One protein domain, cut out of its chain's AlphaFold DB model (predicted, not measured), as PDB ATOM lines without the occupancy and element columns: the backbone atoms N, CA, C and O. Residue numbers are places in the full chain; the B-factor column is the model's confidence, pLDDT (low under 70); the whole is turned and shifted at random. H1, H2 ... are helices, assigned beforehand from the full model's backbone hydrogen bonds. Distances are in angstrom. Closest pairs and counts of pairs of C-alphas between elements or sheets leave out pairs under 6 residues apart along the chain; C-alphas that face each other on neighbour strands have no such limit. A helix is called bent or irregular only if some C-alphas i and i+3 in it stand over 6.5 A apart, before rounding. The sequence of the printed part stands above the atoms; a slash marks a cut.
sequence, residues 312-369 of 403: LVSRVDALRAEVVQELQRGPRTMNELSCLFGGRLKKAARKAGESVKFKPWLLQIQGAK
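What this domain is: This is residues 312 to 369 of the 403 residues of the protein "Hypothetical protein" of Symbiodinium natans (UniProt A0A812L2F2). Two long helices, H2 and H1, lie side by side as a helical hairpin, and the short helix H3 packs on H2 on one side of that pair. The link after H2, residues 353 to 357, folds back over that side to H3, and residues 363 to 369 lead on from H3 as a tail with no named element. H2, the longest helix with 19 residues, has a kink of 54 degrees near residue 341, while H1 beside it is not bent. The printed part has 58 residues with three named helices, H1, H2 and H3 in that order along the chain, and no named strand; the class is all helix, with 42 of the 58 residues in the helices. The whole is compact, with a radius of gyration of the C-alphas of 10.9 A, and elongated in outline, with spans of 32 by 20 by 16 A.

Where its parts are: Look first for H2, residues 334 to 352, the longest helix. Find C-alpha 334 at (19.871, 28.225, -51.839); from there the helix runs 23.8 A to C-alpha 352 at (25.316, 21.872, -29.611), and z rises between these two points. Pause at residues 340 to 343: H2 is irregular there, with C-alphas 340 and 343 standing 7.3 A apart. Go back now to the first printed residue, where H1, residues 312 to 329, begins with C-alpha 312 at (28.863, 18.287, -30.975). H1 is 26.8 A long from first to last C-alpha, and z falls from its first C-alpha to its last. Beyond H2, look for H3, residues 358 to 362, which ends with C-alpha 362 at (26.144, 28.502, -45.511).

How they stand to each other: Begin with H2 and set H1 beside it. The two helices touch, with 13 pairs of C-alphas within 8 A. Their closest C-alphas are those of Leu 312 and Ala 352, 5.2 A apart, so look at the first residue of H1 and the last residue of H2. Their lines stand at a shallow tilt of 13 degrees, and they run opposite ways, with centres 10.8 A apart; the line of H2 is a rough one. H1 and H2 form a helical hairpin. Move next to H3, which touches H2 with 5 pairs of C-alphas within 8 A. The closest C-alphas of these two are those of Gly 342 and Phe 358, 6.0 A apart, and this place is near the kink of H2. H3 and H1 are close but not clearly touching: their closest C-alphas, those of Arg 320 and Leu 362, are 8.0 A apart, and the two centres are 12.3 A apart. Along the backbones, H3 has every O i to N i+4 pair within hydrogen-bond range, whereas H1 has 13 of 14 and H2 has 13 of 15.

The domain as a whole: The printed part runs from residue 312 to residue 369 without a cut. For its greatest extent, look at Gly 330 and Gly 353, whose C-alphas are the two farthest apart, at 32.2 A. The first and last printed C-alphas, those of Leu 312 and Lys 369, are 26.7 A apart. Between H1 and H2 you find a tight link of 4 residues, and between H2 and H3 a tight link of 5 residues; no link is long. Read the B-factor column for the model's confidence: the mean pLDDT of the printed part is 80.7. Seven residues are under 70, namely residues 312 to 314, which belong to H1, and residues 366 to 369, where the printed part ends.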
ATOM      1  N   LEU A 312      29.968  17.530 -30.389       58.12
ATOM      2  CA  LEU A 312      28.863  18.287 -30.975       58.12
ATOM      3  C   LEU A 312      29.348  19.296 -32.019       58.12
ATOM      4  O   LEU A 312      28.687  19.441 -33.050       58.12
ATOM      5  N   VAL A 313      30.520  19.900 -31.803       59.31
ATOM      6  CA  VAL A 313      31.202  20.755 -32.790       59.31
ATOM      7  C   VAL A 313      31.532  19.954 -34.060       59.31
ATOM      8  O   VAL A 313      31.213  20.397 -35.163       59.31
ATOM      9  N   SER A 314      31.992  18.701 -33.924       66.38
ATOM     10  CA  SER A 314      32.324  17.844 -35.076       66.38
ATOM     11  C   SER A 314      31.141  17.534 -36.002       66.38
ATOM     12  O   SER A 314      31.327  17.312 -37.197       66.38
ATOM     13  N   ARG A 315      29.899  17.556 -35.498       76.31
ATOM     14  CA  ARG A 315      28.699  17.305 -36.319       76.31
ATOM     15  C   ARG A 315      28.312  18.486 -37.197       76.31
ATOM     16  O   ARG A 315      27.745  18.276 -38.269       76.31
ATOM     17  N   VAL A 316      28.564  19.712 -36.742       82.12
ATOM     18  CA  VAL A 316      28.321  20.909 -37.559       82.12
ATOM     19  C   VAL A 316      29.378  21.000 -38.656       82.12
ATOM     20  O   VAL A 316      29.032  21.298 -39.796       82.12
ATOM     21  N   ASP A 317      30.629  20.655 -38.352       80.25
ATOM     22  CA  ASP A 317      31.704  20.634 -39.345       80.25
ATOM     23  C   ASP A 317      31.562  19.484 -40.354       80.25
ATOM     24  O   ASP A 317      31.760  19.698 -41.549       80.25
ATOM     25  N   ALA A 318      31.085  18.306 -39.934       85.12
ATOM     26  CA  ALA A 318      30.719  17.233 -40.864       85.12
ATOM     27  C   ALA A 318      29.624  17.677 -41.853       85.12
ATOM     28  O   ALA A 318      29.725  17.434 -43.053       85.12
ATOM     29  N   LEU A 319      28.611  18.411 -41.371       88.38
ATOM     30  CA  LEU A 319      27.585  18.997 -42.239       88.38
ATOM     31  C   LEU A 319      28.157  20.026 -43.218       88.38
ATOM     32  O   LEU A 319      27.650  20.133 -44.331       88.38
ATOM     33  N   ARG A 320      29.196  20.779 -42.835       85.75
ATOM     34  CA  ARG A 320      29.880  21.685 -43.769       85.75
ATOM     35  C   ARG A 320      30.542  20.900 -44.898       85.75
ATOM     36  O   ARG A 320      30.355  21.264 -46.053       85.75
ATOM     37  N   ALA A 321      31.251  19.817 -44.581       84.38
ATOM     38  CA  ALA A 321      31.905  18.975 -45.582       84.38
ATOM     39  C   ALA A 321      30.903  18.352 -46.571       84.38
ATOM     40  O   ALA A 321      31.122  18.403 -47.779       84.38
ATOM     41  N   GLU A 322      29.766  17.848 -46.082       89.12
ATOM     42  CA  GLU A 322      28.707  17.300 -46.944       89.12
ATOM     43  C   GLU A 322      28.112  18.352 -47.892       89.12
ATOM     44  O   GLU A 322      27.867  18.075 -49.064       89.12
ATOM     45  N   VAL A 323      27.905  19.577 -47.403       88.19
ATOM     46  CA  VAL A 323      27.415  20.686 -48.233       88.19
ATOM     47  C   VAL A 323      28.432  21.059 -49.314       88.19
ATOM     48  O   VAL A 323      28.038  21.308 -50.452       88.19
ATOM     49  N   VAL A 324      29.728  21.080 -48.985       84.94
ATOM     50  CA  VAL A 324      30.796  21.314 -49.972       84.94
ATOM     51  C   VAL A 324      30.797  20.219 -51.033       84.94
ATOM     52  O   VAL A 324      30.861  20.531 -52.217       84.94
ATOM     53  N   GLN A 325      30.672  18.955 -50.630       84.25
ATOM     54  CA  GLN A 325      30.629  17.829 -51.560       84.25
ATOM     55  C   GLN A 325      29.427  17.917 -52.511       84.25
ATOM     56  O   GLN A 325      29.565  17.676 -53.709       84.25
ATOM     57  N   GLU A 326      28.253  18.306 -52.009       86.25
ATOM     58  CA  GLU A 326      27.062  18.468 -52.848       86.25
ATOM     59  C   GLU A 326      27.192  19.657 -53.815       86.25
ATOM     60  O   GLU A 326      26.755  19.563 -54.959       86.25
ATOM     61  N   LEU A 327      27.853  20.742 -53.401       81.44
ATOM     62  CA  LEU A 327      28.182  21.872 -54.280       81.44
ATOM     63  C   LEU A 327      29.242  21.527 -55.336       81.44
ATOM     64  O   LEU A 327      29.214  22.082 -56.431       81.44
ATOM     65  N   GLN A 328      30.170  20.615 -55.033       80.00
ATOM     66  CA  GLN A 328      31.146  20.112 -56.005       80.00
ATOM     67  C   GLN A 328      30.500  19.226 -57.079       80.00
ATOM     68  O   GLN A 328      30.999  19.177 -58.199       80.00
ATOM     69  N   ARG A 329      29.387  18.547 -56.766       82.06
ATOM     70  CA  ARG A 329      28.635  17.732 -57.739       82.06
ATOM     71  C   ARG A 329      27.900  18.566 -58.783       82.06
ATOM     72  O   ARG A 329      27.641  18.071 -59.875       82.06
ATOM     73  N   GLY A 330      27.541  19.804 -58.458       74.69
ATOM     74  CA  GLY A 330      26.887  20.702 -59.398       74.69
ATOM     75  C   GLY A 330      26.274  21.932 -58.734       74.69
ATOM     76  O   GLY A 330      26.178  22.007 -57.506       74.69
ATOM     77  N   PRO A 331      25.838  22.912 -59.542       76.81
ATOM     78  CA  PRO A 331      25.187  24.104 -59.030       76.81
ATOM     79  C   PRO A 331      23.844  23.752 -58.377       76.81
ATOM     80  O   PRO A 331      23.025  23.032 -58.950       76.81
ATOM     81  N   ARG A 332      23.599  24.290 -57.181       79.69
ATOM     82  CA  ARG A 332      22.363  24.104 -56.408       79.69
ATOM     83  C   ARG A 332      21.796  25.448 -56.000       79.69
ATOM     84  O   ARG A 332      22.532  26.375 -55.669       79.69
ATOM     85  N   THR A 333      20.477  25.573 -55.951       80.12
ATOM     86  CA  THR A 333      19.875  26.798 -55.413       80.12
ATOM     87  C   THR A 333      19.980  26.841 -53.882       80.12
ATOM     88  O   THR A 333      20.038  25.818 -53.195       80.12
ATOM     89  N   MET A 334      19.944  28.045 -53.301       81.38
ATOM     90  CA  MET A 334      19.871  28.225 -51.839       81.38
ATOM     91  C   MET A 334      18.670  27.480 -51.226       81.38
ATOM     92  O   MET A 334      18.760  26.967 -50.109       81.38
ATOM     93  N   ASN A 335      17.551  27.420 -51.955       80.06
ATOM     94  CA  ASN A 335      16.339  26.737 -51.514       80.06
ATOM     95  C   ASN A 335      16.541  25.218 -51.476       80.06
ATOM     96  O   ASN A 335      16.203  24.599 -50.471       80.06
ATOM     97  N   GLU A 336      17.161  24.634 -52.505       84.12
ATOM     98  CA  GLU A 336      17.513  23.207 -52.529       84.12
ATOM     99  C   GLU A 336      18.423  22.829 -51.357       84.12
ATOM    100  O   GLU A 336      18.119  21.896 -50.614       84.12
ATOM    101  N   LEU A 337      19.487  23.600 -51.116       87.44
ATOM    102  CA  LEU A 337      20.388  23.349 -49.988       87.44
ATOM    103  C   LEU A 337      19.680  23.508 -48.639       87.44
ATOM    104  O   LEU A 337      19.922  22.728 -47.717       87.44
ATOM    105  N   SER A 338      18.774  24.482 -48.511       87.94
ATOM    106  CA  SER A 338      17.971  24.655 -47.297       87.94
ATOM    107  C   SER A 338      17.022  23.478 -47.063       87.94
ATOM    108  O   SER A 338      16.836  23.074 -45.914       87.94
ATOM    109  N   CYS A 339      16.441  22.904 -48.119       88.69
ATOM    110  CA  CYS A 339      15.602  21.710 -48.023       88.69
ATOM    111  C   CYS A 339      16.415  20.473 -47.615       88.69
ATOM    112  O   CYS A 339      16.001  19.744 -46.714       88.69
ATOM    113  N   LEU A 340      17.593  20.272 -48.213       89.44
ATOM    114  CA  LEU A 340      18.446  19.106 -47.956       89.44
ATOM    115  C   LEU A 340      19.125  19.155 -46.576       89.44
ATOM    116  O   LEU A 340      19.147  18.165 -45.841       89.44
ATOM    117  N   PHE A 341      19.651  20.318 -46.188       92.06
ATOM    118  CA  PHE A 341      20.533  20.445 -45.022       92.06
ATOM    119  C   PHE A 341      19.954  21.299 -43.890       92.06
ATOM    120  O   PHE A 341      20.381  21.157 -42.742       92.06
ATOM    121  N   GLY A 342      18.946  22.142 -44.140       88.81
ATOM    122  CA  GLY A 342      18.414  23.079 -43.141       88.81
ATOM    123  C   GLY A 342      17.836  22.396 -41.900       88.81
ATOM    124  O   GLY A 342      18.099  22.811 -40.766       88.81
ATOM    125  N   GLY A 343      17.111  21.289 -42.089       89.69
ATOM    126  CA  GLY A 343      16.591  20.483 -40.982       89.69
ATOM    127  C   GLY A 343      17.698  19.814 -40.158       89.69
ATOM    128  O   GLY A 343      17.611  19.761 -38.927       89.69
ATOM    129  N   ARG A 344      18.760  19.338 -40.818       91.00
ATOM    130  CA  ARG A 344      19.903  18.673 -40.173       91.00
ATOM    131  C   ARG A 344      20.773  19.666 -39.412       91.00
ATOM    132  O   ARG A 344      21.099  19.395 -38.258       91.00
ATOM    133  N   LEU A 345      21.030  20.840 -39.986       90.88
ATOM    134  CA  LEU A 345      21.724  21.936 -39.311       90.88
ATOM    135  C   LEU A 345      20.979  22.367 -38.048       90.88
ATOM    136  O   LEU A 345      21.579  22.455 -36.984       90.88
ATOM    137  N   LYS A 346      19.658  22.571 -38.128       89.88
ATOM    138  CA  LYS A 346      18.854  22.968 -36.962       89.88
ATOM    139  C   LYS A 346      18.907  21.923 -35.843       89.88
ATOM    140  O   LYS A 346      18.957  22.284 -34.668       89.88
ATOM    141  N   LYS A 347      18.903  20.630 -36.192       88.44
ATOM    142  CA  LYS A 347      19.057  19.527 -35.228       88.44
ATOM    143  C   LYS A 347      20.464  19.493 -34.623       88.44
ATOM    144  O   LYS A 347      20.574  19.311 -33.414       88.44
ATOM    145  N   ALA A 348      21.509  19.670 -35.432       86.06
ATOM    146  CA  ALA A 348      22.897  19.692 -34.974       86.06
ATOM    147  C   ALA A 348      23.167  20.891 -34.051       86.06
ATOM    148  O   ALA A 348      23.606  20.694 -32.923       86.06
ATOM    149  N   ALA A 349      22.776  22.096 -34.473       86.12
ATOM    150  CA  ALA A 349      22.909  23.327 -33.697       86.12
ATOM    151  C   ALA A 349      22.161  23.238 -32.357       86.12
ATOM    152  O   ALA A 349      22.735  23.499 -31.305       86.12
ATOM    153  N   ARG A 350      20.914  22.736 -32.358       86.88
ATOM    154  CA  ARG A 350      20.147  22.536 -31.115       86.88
ATOM    155  C   ARG A 350      20.834  21.571 -30.149       86.88
ATOM    156  O   ARG A 350      20.753  21.784 -28.945       86.88
ATOM    157  N   LYS A 351      21.475  20.513 -30.656       83.19
ATOM    158  CA  LYS A 351      22.233  19.573 -29.816       83.19
ATOM    159  C   LYS A 351      23.510  20.208 -29.265       83.19
ATOM    160  O   LYS A 351      23.843  19.920 -28.129       83.19
ATOM    161  N   ALA A 352      24.158  21.082 -30.035       77.56
ATOM    162  CA  ALA A 352      25.316  21.872 -29.611       77.56
ATOM    163  C   ALA A 352      24.965  23.043 -28.669       77.56
ATOM    164  O   ALA A 352      25.859  23.708 -28.164       77.56
ATOM    165  N   GLY A 353      23.676  23.309 -28.420       82.00
ATOM    166  CA  GLY A 353      23.238  24.462 -27.627       82.00
ATOM    167  C   GLY A 353      23.314  25.796 -28.381       82.00
ATOM    168  O   GLY A 353      23.114  26.848 -27.780       82.00
ATOM    169  N   GLU A 354      23.546  25.768 -29.694       82.25
ATOM    170  CA  GLU A 354      23.674  26.951 -30.539       82.25
ATOM    171  C   GLU A 354      22.410  27.204 -31.373       82.25
ATOM    172  O   GLU A 354      21.708  26.290 -31.815       82.25
ATOM    173  N   SER A 355      22.122  28.478 -31.647       82.69
ATOM    174  CA  SER A 355      21.099  28.875 -32.617       82.69
ATOM    175  C   SER A 355      21.763  29.364 -33.900       82.69
ATOM    176  O   SER A 355      22.103  30.540 -34.032       82.69
ATOM    177  N   VAL A 356      21.928  28.465 -34.865       84.69
ATOM    178  CA  VAL A 356      22.560  28.784 -36.149       84.69
ATOM    179  C   VAL A 356      21.490  29.036 -37.216       84.69
ATOM    180  O   VAL A 356      20.610  28.203 -37.446       84.69
ATOM    181  N   LYS A 357      21.550  30.196 -37.884       86.31
ATOM    182  CA  LYS A 357      20.706  30.500 -39.054       86.31
ATOM    183  C   LYS A 357      21.358  29.917 -40.312       86.31
ATOM    184  O   LYS A 357      22.519  30.207 -40.579       86.31
ATOM    185  N   PHE A 358      20.592  29.164 -41.108       86.62
ATOM    186  CA  PHE A 358      21.101  28.430 -42.278       86.62
ATOM    187  C   PHE A 358      21.818  29.323 -43.296       86.62
ATOM    188  O   PHE A 358      22.948  29.041 -43.667       86.62
ATOM    189  N   LYS A 359      21.195  30.437 -43.703       83.69
ATOM    190  CA  LYS A 359      21.745  31.322 -44.740       83.69
ATOM    191  C   LYS A 359      23.094  31.957 -44.341       83.69
ATOM    192  O   LYS A 359      24.034  31.812 -45.111       83.69
ATOM    193  N   PRO A 360      23.244  32.608 -43.168       82.94
ATOM    194  CA  PRO A 360      24.553  33.084 -42.708       82.94
ATOM    195  C   PRO A 360      25.593  31.971 -42.549       82.94
ATOM    196  O   PRO A 360      26.743  32.173 -42.911       82.94
ATOM    197  N   TRP A 361      25.193  30.802 -42.043       87.06
ATOM    198  CA  TRP A 361      26.097  29.665 -41.851       87.06
ATOM    199  C   TRP A 361      26.618  29.091 -43.169       87.06
ATOM    200  O   TRP A 361      27.806  28.807 -43.281       87.06
ATOM    201  N   LEU A 362      25.759  28.981 -44.185       84.06
ATOM    202  CA  LEU A 362      26.144  28.502 -45.511       84.06
ATOM    203  C   LEU A 362      27.186  29.423 -46.163       84.06
ATOM    204  O   LEU A 362      28.123  28.951 -46.796       84.06
ATOM    205  N   LEU A 363      27.051  30.735 -45.953       76.62
ATOM    206  CA  LEU A 363      27.983  31.744 -46.464       76.62
ATOM    207  C   LEU A 363      29.356  31.717 -45.763       76.62
ATOM    208  O   LEU A 363      30.301  32.303 -46.275       76.62
ATOM    209  N   GLN A 364      29.478  31.056 -44.606       78.19
ATOM    210  CA  GLN A 364      30.742  30.923 -43.866       78.19
ATOM    211  C   GLN A 364      31.590  29.724 -44.310       78.19
ATOM    212  O   GLN A 364      32.707  29.561 -43.824       78.19
ATOM    213  N   ILE A 365      31.079  28.862 -45.191       79.31
ATOM    214  CA  ILE A 365      31.794  27.666 -45.640       79.31
ATOM    215  C   ILE A 365      32.924  28.092 -46.592       79.31
ATOM    216  O   ILE A 365      32.707  28.278 -47.789       79.31
ATOM    217  N   GLN A 366      34.130  28.288 -46.052       55.09
ATOM    218  CA  GLN A 366      35.337  28.579 -46.830       55.09
ATOM    219  C   GLN A 366      35.759  27.336 -47.628       55.09
ATOM    220  O   GLN A 366      35.967  26.267 -47.062       55.09
ATOM    221  N   GLY A 367      35.848  27.475 -48.951       51.09
ATOM    222  CA  GLY A 367      36.199  26.393 -49.883       51.09
ATOM    223  C   GLY A 367      35.617  26.627 -51.277       51.09
ATOM    224  O   GLY A 367      36.274  26.385 -52.282       51.09
ATOM    225  N   ALA A 368      34.435  27.239 -51.341       50.09
ATOM    226  CA  ALA A 368      34.036  28.022 -52.500       50.09
ATOM    227  C   ALA A 368      34.617  29.429 -52.305       50.09
ATOM    228  O   ALA A 368      34.379  30.043 -51.268       50.09
ATOM    229  N   LYS A 369      35.431  29.944 -53.230       44.22
ATOM    230  CA  LYS A 369      35.839  31.355 -53.188       44.22
ATOM    231  C   LYS A 369      34.582  32.205 -53.381       44.22
ATOM    232  O   LYS A 369      34.063  32.332 -54.485       44.22
TER     233      LYS A 369